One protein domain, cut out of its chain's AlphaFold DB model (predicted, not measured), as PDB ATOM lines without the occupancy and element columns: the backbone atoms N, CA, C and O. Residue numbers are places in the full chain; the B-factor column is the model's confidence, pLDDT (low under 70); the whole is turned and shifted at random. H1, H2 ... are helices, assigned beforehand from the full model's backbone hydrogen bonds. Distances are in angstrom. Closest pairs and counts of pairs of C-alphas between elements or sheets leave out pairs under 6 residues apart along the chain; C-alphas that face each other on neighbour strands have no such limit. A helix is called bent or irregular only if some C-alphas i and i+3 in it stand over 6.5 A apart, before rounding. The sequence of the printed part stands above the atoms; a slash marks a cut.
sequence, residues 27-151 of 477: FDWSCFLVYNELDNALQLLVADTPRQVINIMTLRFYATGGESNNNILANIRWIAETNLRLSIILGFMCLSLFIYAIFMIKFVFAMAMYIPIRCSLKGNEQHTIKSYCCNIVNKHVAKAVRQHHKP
ATOM      1  N   PHE A  27     107.708 155.720 113.705       81.94
ATOM      2  CA  PHE A  27     109.077 156.237 113.706       81.94
ATOM      3  C   PHE A  27     110.068 155.218 114.289       81.94
ATOM      4  O   PHE A  27     111.125 154.993 113.704       81.94
ATOM      5  N   ASP A  28     109.704 154.543 115.382       82.38
ATOM      6  CA  ASP A  28     110.537 153.514 116.018       82.38
ATOM      7  C   ASP A  28     110.697 152.300 115.099       82.38
ATOM      8  O   ASP A  28     111.817 151.851 114.850       82.38
ATOM      9  N   TRP A  29     109.592 151.822 114.514       83.69
ATOM     10  CA  TRP A  29     109.602 150.763 113.501       83.69
ATOM     11  C   TRP A  29     110.503 151.122 112.312       83.69
ATOM     12  O   TRP A  29     111.357 150.324 111.921       83.69
ATOM     13  N   SER A  30     110.380 152.347 111.790       82.31
ATOM     14  CA  SER A  30     111.224 152.847 110.698       82.31
ATOM     15  C   SER A  30     112.698 152.926 111.107       82.31
ATOM     16  O   SER A  30     113.578 152.571 110.329       82.31
ATOM     17  N   CYS A  31     112.985 153.329 112.346       84.38
ATOM     18  CA  CYS A  31     114.336 153.391 112.898       84.38
ATOM     19  C   CYS A  31     114.970 151.993 113.018       84.38
ATOM     20  O   CYS A  31     116.126 151.806 112.629       84.38
ATOM     21  N   PHE A  32     114.207 150.986 113.458       83.56
ATOM     22  CA  PHE A  32     114.658 149.590 113.476       83.56
ATOM     23  C   PHE A  32     114.831 148.998 112.075       83.56
ATOM     24  O   PHE A  32     115.796 148.264 111.853       83.56
ATOM     25  N   LEU A  33     113.936 149.319 111.133       85.88
ATOM     26  CA  LEU A  33     114.054 148.918 109.732       85.88
ATOM     27  C   LEU A  33     115.354 149.469 109.139       85.88
ATOM     28  O   LEU A  33     116.198 148.695 108.703       85.88
ATOM     29  N   VAL A  34     115.560 150.786 109.207       88.38
ATOM     30  CA  VAL A  34     116.764 151.450 108.687       88.38
ATOM     31  C   VAL A  34     118.033 150.921 109.352       88.38
ATOM     32  O   VAL A  34     119.003 150.641 108.653       88.38
ATOM     33  N   TYR A  35     118.029 150.707 110.672       86.38
ATOM     34  CA  TYR A  35     119.154 150.070 111.361       86.38
ATOM     35  C   TYR A  35     119.463 148.678 110.785       86.38
ATOM     36  O   TYR A  35     120.614 148.386 110.473       86.38
ATOM     37  N   ASN A  36     118.446 147.820 110.640       83.88
ATOM     38  CA  ASN A  36     118.630 146.438 110.203       83.88
ATOM     39  C   ASN A  36     119.032 146.340 108.725       83.88
ATOM     40  O   ASN A  36     119.927 145.564 108.401       83.88
ATOM     41  N   GLU A  37     118.389 147.091 107.829       89.12
ATOM     42  CA  GLU A  37     118.749 147.064 106.407       89.12
ATOM     43  C   GLU A  37     120.178 147.597 106.201       89.12
ATOM     44  O   GLU A  37     120.946 146.951 105.504       89.12
ATOM     45  N   LEU A  38     120.596 148.692 106.858       85.44
ATOM     46  CA  LEU A  38     121.956 149.237 106.698       85.44
ATOM     47  C   LEU A  38     123.072 148.295 107.191       85.44
ATOM     48  O   LEU A  38     124.105 148.203 106.533       85.44
ATOM     49  N   ASP A  39     122.876 147.595 108.316       85.81
ATOM     50  CA  ASP A  39     123.867 146.649 108.874       85.81
ATOM     51  C   ASP A  39     124.069 145.430 107.938       85.81
ATOM     52  O   ASP A  39     125.180 144.921 107.819       85.81
ATOM     53  N   ASN A  40     123.012 144.975 107.242       83.00
ATOM     54  CA  ASN A  40     123.063 143.814 106.337       83.00
ATOM     55  C   ASN A  40     123.372 144.189 104.871       83.00
ATOM     56  O   ASN A  40     123.951 143.389 104.135       83.00
ATOM     57  N   ALA A  41     122.994 145.389 104.421       86.12
ATOM     58  CA  ALA A  41     123.058 145.764 103.010       86.12
ATOM     59  C   ALA A  41     124.483 145.897 102.472       86.12
ATOM     60  O   ALA A  41     124.690 145.626 101.296       86.12
ATOM     61  N   LEU A  42     125.474 146.259 103.297       83.56
ATOM     62  CA  LEU A  42     126.868 146.299 102.838       83.56
ATOM     63  C   LEU A  42     127.364 144.893 102.471       83.56
ATOM     64  O   LEU A  42     127.995 144.727 101.433       83.56
ATOM     65  N   GLN A  43     127.011 143.871 103.260       86.62
ATOM     66  CA  GLN A  43     127.318 142.479 102.925       86.62
ATOM     67  C   GLN A  43     126.596 142.045 101.642       86.62
ATOM     68  O   GLN A  43     127.233 141.475 100.760       86.62
ATOM     69  N   LEU A  44     125.297 142.339 101.517       84.81
ATOM     70  CA  LEU A  44     124.506 141.982 100.334       84.81
ATOM     71  C   LEU A  44     125.044 142.651  99.055       84.81
ATOM     72  O   LEU A  44     125.236 141.989  98.040       84.81
ATOM     73  N   LEU A  45     125.319 143.954  99.111       87.81
ATOM     74  CA  LEU A  45     125.768 144.749  97.968       87.81
ATOM     75  C   LEU A  45     127.189 144.357  97.540       87.81
ATOM     76  O   LEU A  45     127.441 144.159  96.357       87.81
ATOM     77  N   VAL A  46     128.122 144.170  98.479       88.88
ATOM     78  CA  VAL A  46     129.497 143.774  98.126       88.88
ATOM     79  C   VAL A  46     129.573 142.319  97.639       88.88
ATOM     80  O   VAL A  46     130.360 142.030  96.740       88.88
ATOM     81  N   ALA A  47     128.759 141.403  98.182       89.94
ATOM     82  CA  ALA A  47     128.793 139.991  97.795       89.94
ATOM     83  C   ALA A  47     127.999 139.679  96.512       89.94
ATOM     84  O   ALA A  47     128.513 138.979  95.638       89.94
ATOM     85  N   ASP A  48     126.764 140.179  96.386       88.81
ATOM     86  CA  ASP A  48     125.862 139.781  95.300       88.81
ATOM     87  C   ASP A  48     125.839 140.760  94.121       88.81
ATOM     88  O   ASP A  48     125.692 140.303  92.988       88.81
ATOM     89  N   THR A  49     126.026 142.076  94.308       90.31
ATOM     90  CA  THR A  49     125.950 143.028  93.177       90.31
ATOM     91  C   THR A  49     126.902 142.682  92.020       90.31
ATOM     92  O   THR A  49     126.428 142.722  90.884       90.31
ATOM     93  N   PRO A  50     128.166 142.248  92.221       92.31
ATOM     94  CA  PRO A  50     129.026 141.818  91.112       92.31
ATOM     95  C   PRO A  50     128.432 140.660  90.293       92.31
ATOM     96  O   PRO A  50     128.469 140.681  89.064       92.31
ATOM     97  N   ARG A  51     127.812 139.674  90.959       90.75
ATOM     98  CA  ARG A  51     127.118 138.552  90.302       90.75
ATOM     99  C   ARG A  51     125.871 139.027  89.559       90.75
ATOM    100  O   ARG A  51     125.611 138.592  88.442       90.75
ATOM    101  N   GLN A  52     125.103 139.918  90.174       94.00
ATOM    102  CA  GLN A  52     123.840 140.390  89.618       94.00
ATOM    103  C   GLN A  52     124.046 141.352  88.438       94.00
ATOM    104  O   GLN A  52     123.275 141.300  87.487       94.00
ATOM    105  N   VAL A  53     125.122 142.146  88.416       93.19
ATOM    106  CA  VAL A  53     125.521 142.938  87.236       93.19
ATOM    107  C   VAL A  53     125.836 142.030  86.042       93.19
ATOM    108  O   VAL A  53     125.360 142.300  84.941       93.19
ATOM    109  N   ILE A  54     126.553 140.918  86.258       91.44
ATOM    110  CA  ILE A  54     126.795 139.914  85.208       91.44
ATOM    111  C   ILE A  54     125.461 139.322  84.730       91.44
ATOM    112  O   ILE A  54     125.188 139.350  83.533       91.44
ATOM    113  N   ASN A  55     124.589 138.882  85.646       90.88
ATOM    114  CA  ASN A  55     123.268 138.348  85.292       90.88
ATOM    115  C   ASN A  55     122.422 139.350  84.474       90.88
ATOM    116  O   ASN A  55     121.761 138.946  83.518       90.88
ATOM    117  N   ILE A  56     122.452 140.645  84.819       89.06
ATOM    118  CA  ILE A  56     121.740 141.712  84.092       89.06
ATOM    119  C   ILE A  56     122.313 141.884  82.686       89.06
ATOM    120  O   ILE A  56     121.543 141.941  81.732       89.06
ATOM    121  N   MET A  57     123.640 141.933  82.533       88.31
ATOM    122  CA  MET A  57     124.271 142.057  81.214       88.31
ATOM    123  C   MET A  57     124.016 140.824  80.337       88.31
ATOM    124  O   MET A  57     123.705 140.976  79.159       88.31
ATOM    125  N   THR A  58     124.052 139.615  80.908       87.38
ATOM    126  CA  THR A  58     123.691 138.379  80.200       87.38
ATOM    127  C   THR A  58     122.229 138.395  79.746       87.38
ATOM    128  O   THR A  58     121.956 138.111  78.581       87.38
ATOM    129  N   LEU A  59     121.284 138.778  80.616       83.62
ATOM    130  CA  LEU A  59     119.877 138.919  80.225       83.62
ATOM    131  C   LEU A  59     119.673 140.016  79.174       83.62
ATOM    132  O   LEU A  59     118.920 139.793  78.234       83.62
ATOM    133  N   ARG A  60     120.352 141.167  79.291       83.56
ATOM    134  CA  ARG A  60     120.298 142.251  78.296       83.56
ATOM    135  C   ARG A  60     120.734 141.743  76.922       83.56
ATOM    136  O   ARG A  60     119.995 141.936  75.966       83.56
ATOM    137  N   PHE A  61     121.878 141.060  76.850       83.31
ATOM    138  CA  PHE A  61     122.423 140.497  75.612       83.31
ATOM    139  C   PHE A  61     121.466 139.495  74.948       83.31
ATOM    140  O   PHE A  61     121.166 139.627  73.763       83.31
ATOM    141  N   TYR A  62     120.920 138.538  75.709       76.75
ATOM    142  CA  TYR A  62     119.928 137.598  75.170       76.75
ATOM    143  C   TYR A  62     118.596 138.270  74.805       76.75
ATOM    144  O   TYR A  62     117.918 137.809  73.893       76.75
ATOM    145  N   ALA A  63     118.208 139.352  75.483       71.81
ATOM    146  CA  ALA A  63     116.954 140.047  75.212       71.81
ATOM    147  C   ALA A  63     117.007 140.974  73.988       71.81
ATOM    148  O   ALA A  63     115.992 141.121  73.311       71.81
ATOM    149  N   THR A  64     118.155 141.581  73.674       73.94
ATOM    150  CA  THR A  64     118.356 142.292  72.399       73.94
ATOM    151  C   THR A  64     118.707 141.340  71.253       73.94
ATOM    152  O   THR A  64     118.356 141.608  70.109       73.94
ATOM    153  N   GLY A  65     119.345 140.201  71.544       64.50
ATOM    154  CA  GLY A  65     119.754 139.227  70.524       64.50
ATOM    155  C   GLY A  65     120.958 139.684  69.693       64.50
ATOM    156  O   GLY A  65     121.157 139.193  68.589       64.50
ATOM    157  N   GLY A  66     121.741 140.637  70.211       62.28
ATOM    158  CA  GLY A  66     122.879 141.263  69.527       62.28
ATOM    159  C   GLY A  66     122.558 142.600  68.848       62.28
ATOM    160  O   GLY A  66     123.407 143.484  68.856       62.28
ATOM    161  N   GLU A  67     121.333 142.798  68.354       58.94
ATOM    162  CA  GLU A  67     120.918 144.014  67.629       58.94
ATOM    163  C   GLU A  67     119.923 144.882  68.424       58.94
ATOM    164  O   GLU A  67     119.325 144.444  69.402       58.94
ATOM    165  N   SER A  68     119.704 146.134  68.010       55.44
ATOM    166  CA  SER A  68     118.927 147.161  68.736       55.44
ATOM    167  C   SER A  68     117.394 146.964  68.749       55.44
ATOM    168  O   SER A  68     116.621 147.913  68.899       55.44
ATOM    169  N   ASN A  69     116.923 145.720  68.638       53.84
ATOM    170  CA  ASN A  69     115.507 145.371  68.613       53.84
ATOM    171  C   ASN A  69     114.883 145.431  70.020       53.84
ATOM    172  O   ASN A  69     114.946 144.483  70.802       53.84
ATOM    173  N   ASN A  70     114.217 146.549  70.327       56.78
ATOM    174  CA  ASN A  70     113.685 146.897  71.657       56.78
ATOM    175  C   ASN A  70     112.583 145.968  72.227       56.78
ATOM    176  O   ASN A  70     112.110 146.183  73.343       56.78
ATOM    177  N   ASN A  71     112.183 144.908  71.517       60.66
ATOM    178  CA  ASN A  71     111.142 143.961  71.934       60.66
ATOM    179  C   ASN A  71     111.667 142.862  72.882       60.66
ATOM    180  O   ASN A  71     111.393 141.674  72.710       60.66
ATOM    181  N   ILE A  72     112.367 143.291  73.938       58.81
ATOM    182  CA  ILE A  72     112.954 142.485  75.027       58.81
ATOM    183  C   ILE A  72     112.032 141.344  75.489       58.81
ATOM    184  O   ILE A  72     112.462 140.198  75.617       58.81
ATOM    185  N   LEU A  73     110.745 141.637  75.706       57.34
ATOM    186  CA  LEU A  73     109.777 140.667  76.228       57.34
ATOM    187  C   LEU A  73     109.349 139.604  75.196       57.34
ATOM    188  O   LEU A  73     108.983 138.496  75.583       57.34
ATOM    189  N   ALA A  74     109.408 139.923  73.899       58.81
ATOM    190  CA  ALA A  74     109.122 138.981  72.819       58.81
ATOM    191  C   ALA A  74     110.328 138.068  72.551       58.81
ATOM    192  O   ALA A  74     110.166 136.851  72.482       58.81
ATOM    193  N   ASN A  75     111.540 138.634  72.508       59.12
ATOM    194  CA  ASN A  75     112.779 137.878  72.318       59.12
ATOM    195  C   ASN A  75     113.009 136.866  73.452       59.12
ATOM    196  O   ASN A  75     113.266 135.695  73.183       59.12
ATOM    197  N   ILE A  76     112.816 137.270  74.715       59.53
ATOM    198  CA  ILE A  76     112.891 136.350  75.867       59.53
ATOM    199  C   ILE A  76     111.886 135.194  75.721       59.53
ATOM    200  O   ILE A  76     112.230 134.049  76.015       59.53
ATOM    201  N   ARG A  77     110.665 135.460  75.238       60.00
ATOM    202  CA  ARG A  77     109.630 134.431  75.041       60.00
ATOM    203  C   ARG A  77     109.977 133.464  73.901       60.00
ATOM    204  O   ARG A  77     109.836 132.259  74.069       60.00
ATOM    205  N   TRP A  78     110.499 133.976  72.791       57.94
ATOM    206  CA  TRP A  78     110.921 133.181  71.632       57.94
ATOM    207  C   TRP A  78     112.150 132.294  71.930       57.94
ATOM    208  O   TRP A  78     112.203 131.120  71.550       57.94
ATOM    209  N   ILE A  79     113.112 132.809  72.704       56.97
ATOM    210  CA  ILE A  79     114.264 132.037  73.209       56.97
ATOM    211  C   ILE A  79     113.813 130.970  74.225       56.97
ATOM    212  O   ILE A  79     114.349 129.859  74.247       56.97
ATOM    213  N   ALA A  80     112.801 131.275  75.045       55.94
ATOM    214  CA  ALA A  80     112.249 130.333  76.016       55.94
ATOM    215  C   ALA A  80     111.542 129.125  75.369       55.94
ATOM    216  O   ALA A  80     111.538 128.047  75.969       55.94
ATOM    217  N   GLU A  81     110.979 129.291  74.167       61.19
ATOM    218  CA  GLU A  81     110.304 128.232  73.398       61.19
ATOM    219  C   GLU A  81     111.278 127.398  72.542       61.19
ATOM    220  O   GLU A  81     111.095 126.189  72.412       61.19
ATOM    221  N   THR A  82     112.352 127.993  72.008       67.44
ATOM    222  CA  THR A  82     113.308 127.282  71.129       67.44
ATOM    223  C   THR A  82     114.265 126.333  71.857       67.44
ATOM    224  O   THR A  82     114.696 125.347  71.260       67.44
ATOM    225  N   ASN A  83     114.619 126.578  73.127       72.81
ATOM    226  CA  ASN A  83     115.562 125.725  73.866       72.81
ATOM    227  C   ASN A  83     115.189 125.544  75.348       72.81
ATOM    228  O   ASN A  83     115.635 126.297  76.213       72.81
ATOM    229  N   LEU A  84     114.466 124.465  75.672       78.12
ATOM    230  CA  LEU A  84     113.993 124.150  77.033       78.12
ATOM    231  C   LEU A  84     115.110 124.170  78.101       78.12
ATOM    232  O   LEU A  84     114.909 124.698  79.194       78.12
ATOM    233  N   ARG A  85     116.311 123.652  77.796       83.69
ATOM    234  CA  ARG A  85     117.455 123.685  78.734       83.69
ATOM    235  C   ARG A  85     117.957 125.107  79.008       83.69
ATOM    236  O   ARG A  85     118.256 125.425  80.156       83.69
ATOM    237  N   LEU A  86     118.037 125.949  77.976       80.06
ATOM    238  CA  LEU A  86     118.462 127.347  78.096       80.06
ATOM    239  C   LEU A  86     117.401 128.167  78.842       80.06
ATOM    240  O   LEU A  86     117.736 128.903  79.764       80.06
ATOM    241  N   SER A  87     116.129 127.955  78.500       81.31
ATOM    242  CA  SER A  87     114.945 128.556  79.125       81.31
ATOM    243  C   SER A  87     114.929 128.384  80.651       81.31
ATOM    244  O   SER A  87     114.770 129.359  81.385       81.31
ATOM    245  N   ILE A  88     115.211 127.174  81.154       87.56
ATOM    246  CA  ILE A  88     115.306 126.901  82.600       87.56
ATOM    247  C   ILE A  88     116.445 127.698  83.261       87.56
ATOM    248  O   ILE A  88     116.245 128.287  84.324       87.56
ATOM    249  N   ILE A  89     117.632 127.749  82.644       88.31
ATOM    250  CA  ILE A  89     118.789 128.491  83.180       88.31
ATOM    251  C   ILE A  89     118.489 129.997  83.211       88.31
ATOM    252  O   ILE A  89     118.678 130.643  84.243       88.31
ATOM    253  N   LEU A  90     117.949 130.535  82.115       83.69
ATOM    254  CA  LEU A  90     117.541 131.934  81.979       83.69
ATOM    255  C   LEU A  90     116.478 132.310  83.029       83.69
ATOM    256  O   LEU A  90     116.567 133.365  83.661       83.69
ATOM    257  N   GLY A  91     115.522 131.409  83.278       84.56
ATOM    258  CA  GLY A  91     114.508 131.534  84.323       84.56
ATOM    259  C   GLY A  91     115.097 131.600  85.735       84.56
ATOM    260  O   GLY A  91     114.709 132.473  86.510       84.56
ATOM    261  N   PHE A  92     116.080 130.755  86.066       89.31
ATOM    262  CA  PHE A  92     116.779 130.830  87.356       89.31
ATOM    263  C   PHE A  92     117.601 132.119  87.514       89.31
ATOM    264  O   PHE A  92     117.587 132.713  88.595       89.31
ATOM    265  N   MET A  93     118.267 132.596  86.455       89.38
ATOM    266  CA  MET A  93     118.979 133.883  86.484       89.38
ATOM    267  C   MET A  93     118.003 135.044  86.728       89.38
ATOM    268  O   MET A  93     118.221 135.843  87.642       89.38
ATOM    269  N   CYS A  94     116.883 135.082  86.000       87.56
ATOM    270  CA  CYS A  94     115.818 136.073  86.169       87.56
ATOM    271  C   CYS A  94     115.201 136.039  87.582       87.56
ATOM    272  O   CYS A  94     115.086 137.077  88.233       87.56
ATOM    273  N   LEU A  95     114.901 134.850  88.119       90.00
ATOM    274  CA  LEU A  95     114.403 134.680  89.489       90.00
ATOM    275  C   LEU A  95     115.406 135.193  90.536       90.00
ATOM    276  O   LEU A  95     115.016 135.875  91.485       90.00
ATOM    277  N   SER A  96     116.701 134.911  90.355       91.31
ATOM    278  CA  SER A  96     117.749 135.398  91.261       91.31
ATOM    279  C   SER A  96     117.865 136.929  91.259       91.31
ATOM    280  O   SER A  96     118.132 137.527  92.302       91.31
ATOM    281  N   LEU A  97     117.592 137.565  90.114       91.00
ATOM    282  CA  LEU A  97     117.557 139.018  89.969       91.00
ATOM    283  C   LEU A  97     116.288 139.645  90.541       91.00
ATOM    284  O   LEU A  97     116.371 140.691  91.177       91.00
ATOM    285  N   PHE A  98     115.131 139.001  90.381       91.12
ATOM    286  CA  PHE A  98     113.877 139.449  90.989       91.12
ATOM    287  C   PHE A  98     113.972 139.473  92.525       91.12
ATOM    288  O   PHE A  98     113.592 140.455  93.163       91.12
ATOM    289  N   ILE A  99     114.566 138.433  93.120       91.94
ATOM    290  CA  ILE A  99     114.832 138.370  94.565       91.94
ATOM    291  C   ILE A  99     115.788 139.497  94.996       91.94
ATOM    292  O   ILE A  99     115.508 140.203  95.967       91.94
ATOM    293  N   TYR A 100     116.879 139.722  94.256       91.50
ATOM    294  CA  TYR A 100     117.803 140.834  94.509       91.50
ATOM    295  C   TYR A 100     117.125 142.210  94.379       91.50
ATOM    296  O   TYR A 100     117.347 143.075  95.223       91.50
ATOM    297  N   ALA A 101     116.242 142.403  93.396       91.62
ATOM    298  CA  ALA A 101     115.492 143.644  93.214       91.62
ATOM    299  C   ALA A 101     114.575 143.953  94.413       91.62
ATOM    300  O   ALA A 101     114.523 145.100  94.852       91.62
ATOM    301  N   ILE A 102     113.923 142.944  95.007       91.62
ATOM    302  CA  ILE A 102     113.129 143.113  96.241       91.62
ATOM    303  C   ILE A 102     114.009 143.606  97.401       91.62
ATOM    304  O   ILE A 102     113.627 144.539  98.114       91.62
ATOM    305  N   PHE A 103     115.199 143.025  97.590       90.06
ATOM    306  CA  PHE A 103     116.137 143.501  98.612       90.06
ATOM    307  C   PHE A 103     116.675 144.906  98.304       90.06
ATOM    308  O   PHE A 103     116.764 145.732  99.211       90.06
ATOM    309  N   MET A 104     116.965 145.218  97.038       89.88
ATOM    310  CA  MET A 104     117.438 146.542  96.632       89.88
ATOM    311  C   MET A 104     116.368 147.623  96.844       89.88
ATOM    312  O   MET A 104     116.677 148.687  97.373       89.88
ATOM    313  N   ILE A 105     115.094 147.343  96.541       91.50
ATOM    314  CA  ILE A 105     113.969 148.244  96.847       91.50
ATOM    315  C   ILE A 105     113.867 148.491  98.359       91.50
ATOM    316  O   ILE A 105     113.720 149.636  98.788       91.50
ATOM    317  N   LYS A 106     114.015 147.447  99.187       89.38
ATOM    318  CA  LYS A 106     114.049 147.584 100.653       89.38
ATOM    319  C   LYS A 106     115.226 148.433 101.146       89.38
ATOM    320  O   LYS A 106     115.037 149.247 102.047       89.38
ATOM    321  N   PHE A 107     116.408 148.280 100.553       89.75
ATOM    322  CA  PHE A 107     117.586 149.088 100.872       89.75
ATOM    323  C   PHE A 107     117.421 150.556 100.450       89.75
ATOM    324  O   PHE A 107     117.706 151.453 101.242       89.75
ATOM    325  N   VAL A 108     116.897 150.821  99.249       91.12
ATOM    326  CA  VAL A 108     116.601 152.184  98.771       91.12
ATOM    327  C   VAL A 108     115.548 152.854  99.656       91.12
ATOM    328  O   VAL A 108     115.733 154.004 100.053       91.12
ATOM    329  N   PHE A 109     114.496 152.132 100.058       90.12
ATOM    330  CA  PHE A 109     113.510 152.627 101.024       90.12
ATOM    331  C   PHE A 109     114.149 152.946 102.388       90.12
ATOM    332  O   PHE A 109     113.869 153.991 102.977       90.12
ATOM    333  N   ALA A 110     115.061 152.099 102.876       89.44
ATOM    334  CA  ALA A 110     115.801 152.367 104.106       89.44
ATOM    335  C   ALA A 110     116.723 153.598 103.990       89.44
ATOM    336  O   ALA A 110     116.774 154.410 104.912       89.44
ATOM    337  N   MET A 111     117.403 153.792 102.857       88.94
ATOM    338  CA  MET A 111     118.204 154.995 102.595       88.94
ATOM    339  C   MET A 111     117.343 156.263 102.494       88.94
ATOM    340  O   MET A 111     117.713 157.296 103.050       88.94
ATOM    341  N   ALA A 112     116.165 156.183 101.868       90.81
ATOM    342  CA  ALA A 112     115.213 157.291 101.822       90.81
ATOM    343  C   ALA A 112     114.720 157.678 103.230       90.81
ATOM    344  O   ALA A 112     114.687 158.861 103.564       90.81
ATOM    345  N   MET A 113     114.418 156.693 104.085       88.06
ATOM    346  CA  MET A 113     113.990 156.913 105.476       88.06
ATOM    347  C   MET A 113     115.135 157.328 106.420       88.06
ATOM    348  O   MET A 113     114.892 158.003 107.420       88.06
ATOM    349  N   TYR A 114     116.391 156.995 106.110       88.56
ATOM    350  CA  TYR A 114     117.562 157.398 106.899       88.56
ATOM    351  C   TYR A 114     117.720 158.925 106.990       88.56
ATOM    352  O   TYR A 114     118.084 159.441 108.047       88.56
ATOM    353  N   ILE A 115     117.413 159.652 105.910       88.25
ATOM    354  CA  ILE A 115     117.532 161.116 105.840       88.25
ATOM    355  C   ILE A 115     116.617 161.821 106.868       88.25
ATOM    356  O   ILE A 115     117.160 162.496 107.749       88.25
ATOM    357  N   PRO A 116     115.274 161.659 106.851       86.44
ATOM    358  CA  PRO A 116     114.400 162.294 107.835       86.44
ATOM    359  C   PRO A 116     114.675 161.799 109.261       86.44
ATOM    360  O   PRO A 116     114.684 162.616 110.179       86.44
ATOM    361  N   ILE A 117     114.996 160.512 109.460       85.50
ATOM    362  CA  ILE A 117     115.347 159.982 110.790       85.50
ATOM    363  C   ILE A 117     116.586 160.689 111.356       85.50
ATOM    364  O   ILE A 117     116.577 161.071 112.526       85.50
ATOM    365  N   ARG A 118     117.629 160.940 110.548       82.69
ATOM    366  CA  ARG A 118     118.809 161.712 110.987       82.69
ATOM    367  C   ARG A 118     118.491 163.175 111.295       82.69
ATOM    368  O   ARG A 118     119.094 163.725 112.214       82.69
ATOM    369  N   CYS A 119     117.544 163.793 110.590       82.81
ATOM    370  CA  CYS A 119     117.070 165.138 110.923       82.81
ATOM    371  C   CYS A 119     116.319 165.155 112.267       82.81
ATOM    372  O   CYS A 119     116.661 165.946 113.145       82.81
ATOM    373  N   SER A 120     115.370 164.237 112.482       79.12
ATOM    374  CA  SER A 120     114.620 164.113 113.744       79.12
ATOM    375  C   SER A 120     115.508 163.753 114.946       79.12
ATOM    376  O   SER A 120     115.288 164.257 116.050       79.12
ATOM    377  N   LEU A 121     116.557 162.945 114.742       75.25
ATOM    378  CA  LEU A 121     117.565 162.650 115.771       75.25
ATOM    379  C   LEU A 121     118.535 163.804 116.048       75.25
ATOM    380  O   LEU A 121     119.250 163.734 117.038       75.25
ATOM    381  N   LYS A 122     118.582 164.867 115.234       67.69
ATOM    382  CA  LYS A 122     119.392 166.058 115.551       67.69
ATOM    383  C   LYS A 122     118.672 167.019 116.510       67.69
ATOM    384  O   LYS A 122     119.330 167.811 117.174       67.69
ATOM    385  N   GLY A 123     117.340 166.943 116.595       65.88
ATOM    386  CA  GLY A 123     116.519 167.741 117.521       65.88
ATOM    387  C   GLY A 123     116.379 167.155 118.934       65.88
ATOM    388  O   GLY A 123     115.835 167.812 119.812       65.88
ATOM    389  N   ASN A 124     116.865 165.931 119.157       61.84
ATOM    390  CA  ASN A 124     116.889 165.240 120.448       61.84
ATOM    391  C   ASN A 124     118.343 164.809 120.704       61.84
ATOM    392  O   ASN A 124     118.980 164.351 119.768       61.84
ATOM    393  N   GLU A 125     118.881 164.883 121.926       60.72
ATOM    394  CA  GLU A 125     120.334 164.737 122.220       60.72
ATOM    395  C   GLU A 125     120.998 163.385 121.831       60.72
ATOM    396  O   GLU A 125     122.188 163.160 122.057       60.72
ATOM    397  N   GLN A 126     120.257 162.446 121.240       63.84
ATOM    398  CA  GLN A 126     120.740 161.117 120.870       63.84
ATOM    399  C   GLN A 126     121.413 161.124 119.487       63.84
ATOM    400  O   GLN A 126     120.862 160.615 118.513       63.84
ATOM    401  N   HIS A 127     122.646 161.639 119.425       60.97
ATOM    402  CA  HIS A 127     123.459 161.840 118.208       60.97
ATOM    403  C   HIS A 127     123.624 160.640 117.239       60.97
ATOM    404  O   HIS A 127     124.120 160.829 116.128       60.97
ATOM    405  N   THR A 128     123.226 159.417 117.613       75.69
ATOM    406  CA  THR A 128     123.454 158.197 116.821       75.69
ATOM    407  C   THR A 128     122.242 157.264 116.844       75.69
ATOM    408  O   THR A 128     121.817 156.828 117.915       75.69
ATOM    409  N   ILE A 129     121.769 156.840 115.660       77.75
ATOM    410  CA  ILE A 129     120.672 155.859 115.478       77.75
ATOM    411  C   ILE A 129     120.880 154.596 116.331       77.75
ATOM    412  O   ILE A 129     119.943 154.135 116.979       77.75
ATOM    413  N   LYS A 130     122.116 154.074 116.405       78.56
ATOM    414  CA  LYS A 130     122.463 152.910 117.244       78.56
ATOM    415  C   LYS A 130     122.102 153.144 118.728       78.56
ATOM    416  O   LYS A 130     121.501 152.275 119.350       78.56
ATOM    417  N   SER A 131     122.389 154.331 119.276       77.94
ATOM    418  CA  SER A 131     122.083 154.693 120.674       77.94
ATOM    419  C   SER A 131     120.576 154.828 120.923       77.94
ATOM    420  O   SER A 131     120.067 154.295 121.908       77.94
ATOM    421  N   TYR A 132     119.853 155.465 119.999       80.94
ATOM    422  CA  TYR A 132     118.393 155.603 120.051       80.94
ATOM    423  C   TYR A 132     117.685 154.236 120.000       80.94
ATOM    424  O   TYR A 132     116.877 153.916 120.871       80.94
ATOM    425  N   CYS A 133     118.078 153.382 119.050       79.06
ATOM    426  CA  CYS A 133     117.643 151.989 118.927       79.06
ATOM    427  C   CYS A 133     117.850 151.209 120.242       79.06
ATOM    428  O   CYS A 133     116.915 150.590 120.753       79.06
ATOM    429  N   CYS A 134     119.045 151.277 120.843       78.75
ATOM    430  CA  CYS A 134     119.321 150.645 122.137       78.75
ATOM    431  C   CYS A 134     118.469 151.219 123.284       78.75
ATOM    432  O   CYS A 134     117.974 150.453 124.110       78.75
ATOM    433  N   ASN A 135     118.266 152.540 123.332       79.56
ATOM    434  CA  ASN A 135     117.453 153.206 124.352       79.56
ATOM    435  C   ASN A 135     115.988 152.745 124.297       79.56
ATOM    436  O   ASN A 135     115.409 152.409 125.328       79.56
ATOM    437  N   ILE A 136     115.400 152.669 123.100       81.38
ATOM    438  CA  ILE A 136     114.007 152.236 122.922       81.38
ATOM    439  C   ILE A 136     113.833 150.749 123.222       81.38
ATOM    440  O   ILE A 136     112.944 150.405 123.998       81.38
ATOM    441  N   VAL A 137     114.718 149.871 122.731       78.25
ATOM    442  CA  VAL A 137     114.671 148.440 123.097       78.25
ATOM    443  C   VAL A 137     114.775 148.262 124.612       78.25
ATOM    444  O   VAL A 137     113.985 147.519 125.189       78.25
ATOM    445  N   ASN A 138     115.684 148.979 125.280       82.69
ATOM    446  CA  ASN A 138     115.818 148.912 126.734       82.69
ATOM    447  C   ASN A 138     114.561 149.435 127.457       82.69
ATOM    448  O   ASN A 138     114.091 148.801 128.398       82.69
ATOM    449  N   LYS A 139     113.958 150.540 126.994       81.44
ATOM    450  CA  LYS A 139     112.686 151.060 127.526       81.44
ATOM    451  C   LYS A 139     111.535 150.064 127.362       81.44
ATOM    452  O   LYS A 139     110.789 149.861 128.314       81.44
ATOM    453  N   HIS A 140     111.400 149.427 126.200       77.44
ATOM    454  CA  HIS A 140     110.318 148.478 125.916       77.44
ATOM    455  C   HIS A 140     110.492 147.177 126.708       77.44
ATOM    456  O   HIS A 140     109.549 146.717 127.349       77.44
ATOM    457  N   VAL A 141     111.715 146.638 126.766       78.12
ATOM    458  CA  VAL A 141     112.044 145.493 127.626       78.12
ATOM    459  C   VAL A 141     111.801 145.841 129.097       78.12
ATOM    460  O   VAL A 141     111.166 145.064 129.800       78.12
ATOM    461  N   ALA A 142     112.205 147.024 129.572       79.75
ATOM    462  CA  ALA A 142     111.938 147.459 130.944       79.75
ATOM    463  C   ALA A 142     110.437 147.672 131.233       79.75
ATOM    464  O   ALA A 142     110.001 147.381 132.347       79.75
ATOM    465  N   LYS A 143     109.644 148.143 130.259       79.19
ATOM    466  CA  LYS A 143     108.175 148.259 130.345       79.19
ATOM    467  C   LYS A 143     107.549 146.868 130.507       79.19
ATOM    468  O   LYS A 143     106.903 146.620 131.521       79.19
ATOM    469  N   ALA A 144     107.837 145.941 129.593       74.50
ATOM    470  CA  ALA A 144     107.302 144.580 129.629       74.50
ATOM    471  C   ALA A 144     107.763 143.796 130.872       74.50
ATOM    472  O   ALA A 144     106.947 143.179 131.553       74.50
ATOM    473  N   VAL A 145     109.042 143.886 131.257       75.25
ATOM    474  CA  VAL A 145     109.550 143.293 132.508       75.25
ATOM    475  C   VAL A 145     108.792 143.842 133.722       75.25
ATOM    476  O   VAL A 145     108.448 143.064 134.604       75.25
ATOM    477  N   ARG A 146     108.454 145.140 133.767       72.62
ATOM    478  CA  ARG A 146     107.629 145.721 134.847       72.62
ATOM    479  C   ARG A 146     106.153 145.313 134.792       72.62
ATOM    480  O   ARG A 146     105.528 145.285 135.845       72.62
ATOM    481  N   GLN A 147     105.604 145.016 133.613       70.69
ATOM    482  CA  GLN A 147     104.214 144.570 133.444       70.69
ATOM    483  C   GLN A 147     104.030 143.082 133.789       70.69
ATOM    484  O   GLN A 147     103.045 142.724 134.427       70.69
ATOM    485  N   HIS A 148     104.981 142.218 133.416       65.44
ATOM    486  CA  HIS A 148     104.893 140.770 133.659       65.44
ATOM    487  C   HIS A 148     105.586 140.307 134.951       65.44
ATOM    488  O   HIS A 148     105.276 139.220 135.447       65.44
ATOM    489  N   HIS A 149     106.475 141.106 135.559       60.25
ATOM    490  CA  HIS A 149     106.844 140.861 136.954       60.25
ATOM    491  C   HIS A 149     105.643 141.132 137.854       60.25
ATOM    492  O   HIS A 149     105.261 142.280 138.085       60.25
ATOM    493  N   LYS A 150     105.137 140.060 138.473       55.56
ATOM    494  CA  LYS A 150     104.349 140.154 139.704       55.56
ATOM    495  C   LYS A 150     105.033 141.145 140.659       55.56
ATOM    496  O   LYS A 150     106.255 141.049 140.839       55.56
ATOM    497  N   PRO A 151     104.293 142.102 141.253       55.72
ATOM    498  CA  PRO A 151     104.891 143.161 142.060       55.72
ATOM    499  C   PRO A 151     105.722 142.539 143.181       55.72
ATOM    500  O   PRO A 151     105.340 141.498 143.717       55.72
TER     501      PRO A 151
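AT A GLANCE: This is residues 27 to 151 of the 477 residues of an uncharacterized protein of Spathaspora passalidarum (strain NRRL Y-27907 / 11-Y1) (UniProt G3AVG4). Two long helices, the bent H1 and the longer-reaching H3, run opposite ways and cross, making the body of a rod. The short helix H2 sits at one end of this body, and H4 is at the other end, where residues 138 to 151 stick out and stand free. The printed part has 125 residues with four named helices, in the order H1, H2, H3, H4, and no named strand; the class is all helix. The whole is extended, with a radius of gyration of the C-alphas of 22.6 A and spans of 73 by 35 by 22 A.

IN THESE COORDINATES: H1, residues 27 to 64, is the longest helix by residues and begins with C-alpha 27 at (109.077, 156.237, 113.706). By its hydrogen bonds it was assigned as one helix, but it is bent: C-alphas 47 and 50 are 6.9 A apart. Its arms are H1a, residues 27 to 47, 30.1 A long, and H1b, residues 50 to 64, 21.5 A long. H1a is itself irregular, with C-alphas 39 and 42 6.7 A apart, and has a kink of 36 degrees near residue 40. H3, residues 84 to 120, is 54.3 A long and has a kink of 25 degrees near residue 114. It is neither bent nor irregular, but only just: C-alphas 112 and 115 are 6.0 A apart. H2, residues 72 to 82, is 15.7 A long. H4, residues 129 to 148, is 28.4 A long and ends with C-alpha 148 at (104.893, 140.770, 133.659).

HOW THE PARTS SIT: The lines of H1a and H1b are about perpendicular, at 78 degrees. H1a touches residues 106 to 117 of H3 at a steep tilt of 45 degrees, opposite ways; the closest C-alphas, of Val 34 and Ala 110, are 4.8 A apart. H1b touches residues 90 to 100 of H3 at a steep tilt of 55 degrees, opposite ways, closest at the C-alphas of Asn 55 and Met 93, 6.3 A. Residues 62 to 64 of H1b touch H2, about perpendicular at 83 degrees, with the closest C-alphas, of Ala 63 and Ile 72, 4.7 A apart. H2 and H3 touch only at the corner by their link, where the closest C-alphas, of Ala 80 and Ser 87, are 4.5 A apart. Residues 28 to 35 of H1a touch residues 129 to 136 of H4 at a steep tilt of 53 degrees, opposite ways, closest at the C-alphas of Phe 32 and Cys 133, 6.7 A. H2 and H4 are apart. Every O i to N i+4 pair is within hydrogen-bond range in H1b, H2 and H4; the count is 15 of 17 in H1a and 31 of 33 in H3.

THE WHOLE: The two C-alphas farthest apart, of Glu 67 and Pro 151, are 76.1 A apart. The printed part has no cut. The link from H2 to H3 is tight, and no link is long. The mean pLDDT of the printed part is 79.2; residues 65 to 82, 122 to 127 and 148 to 151 are under 70.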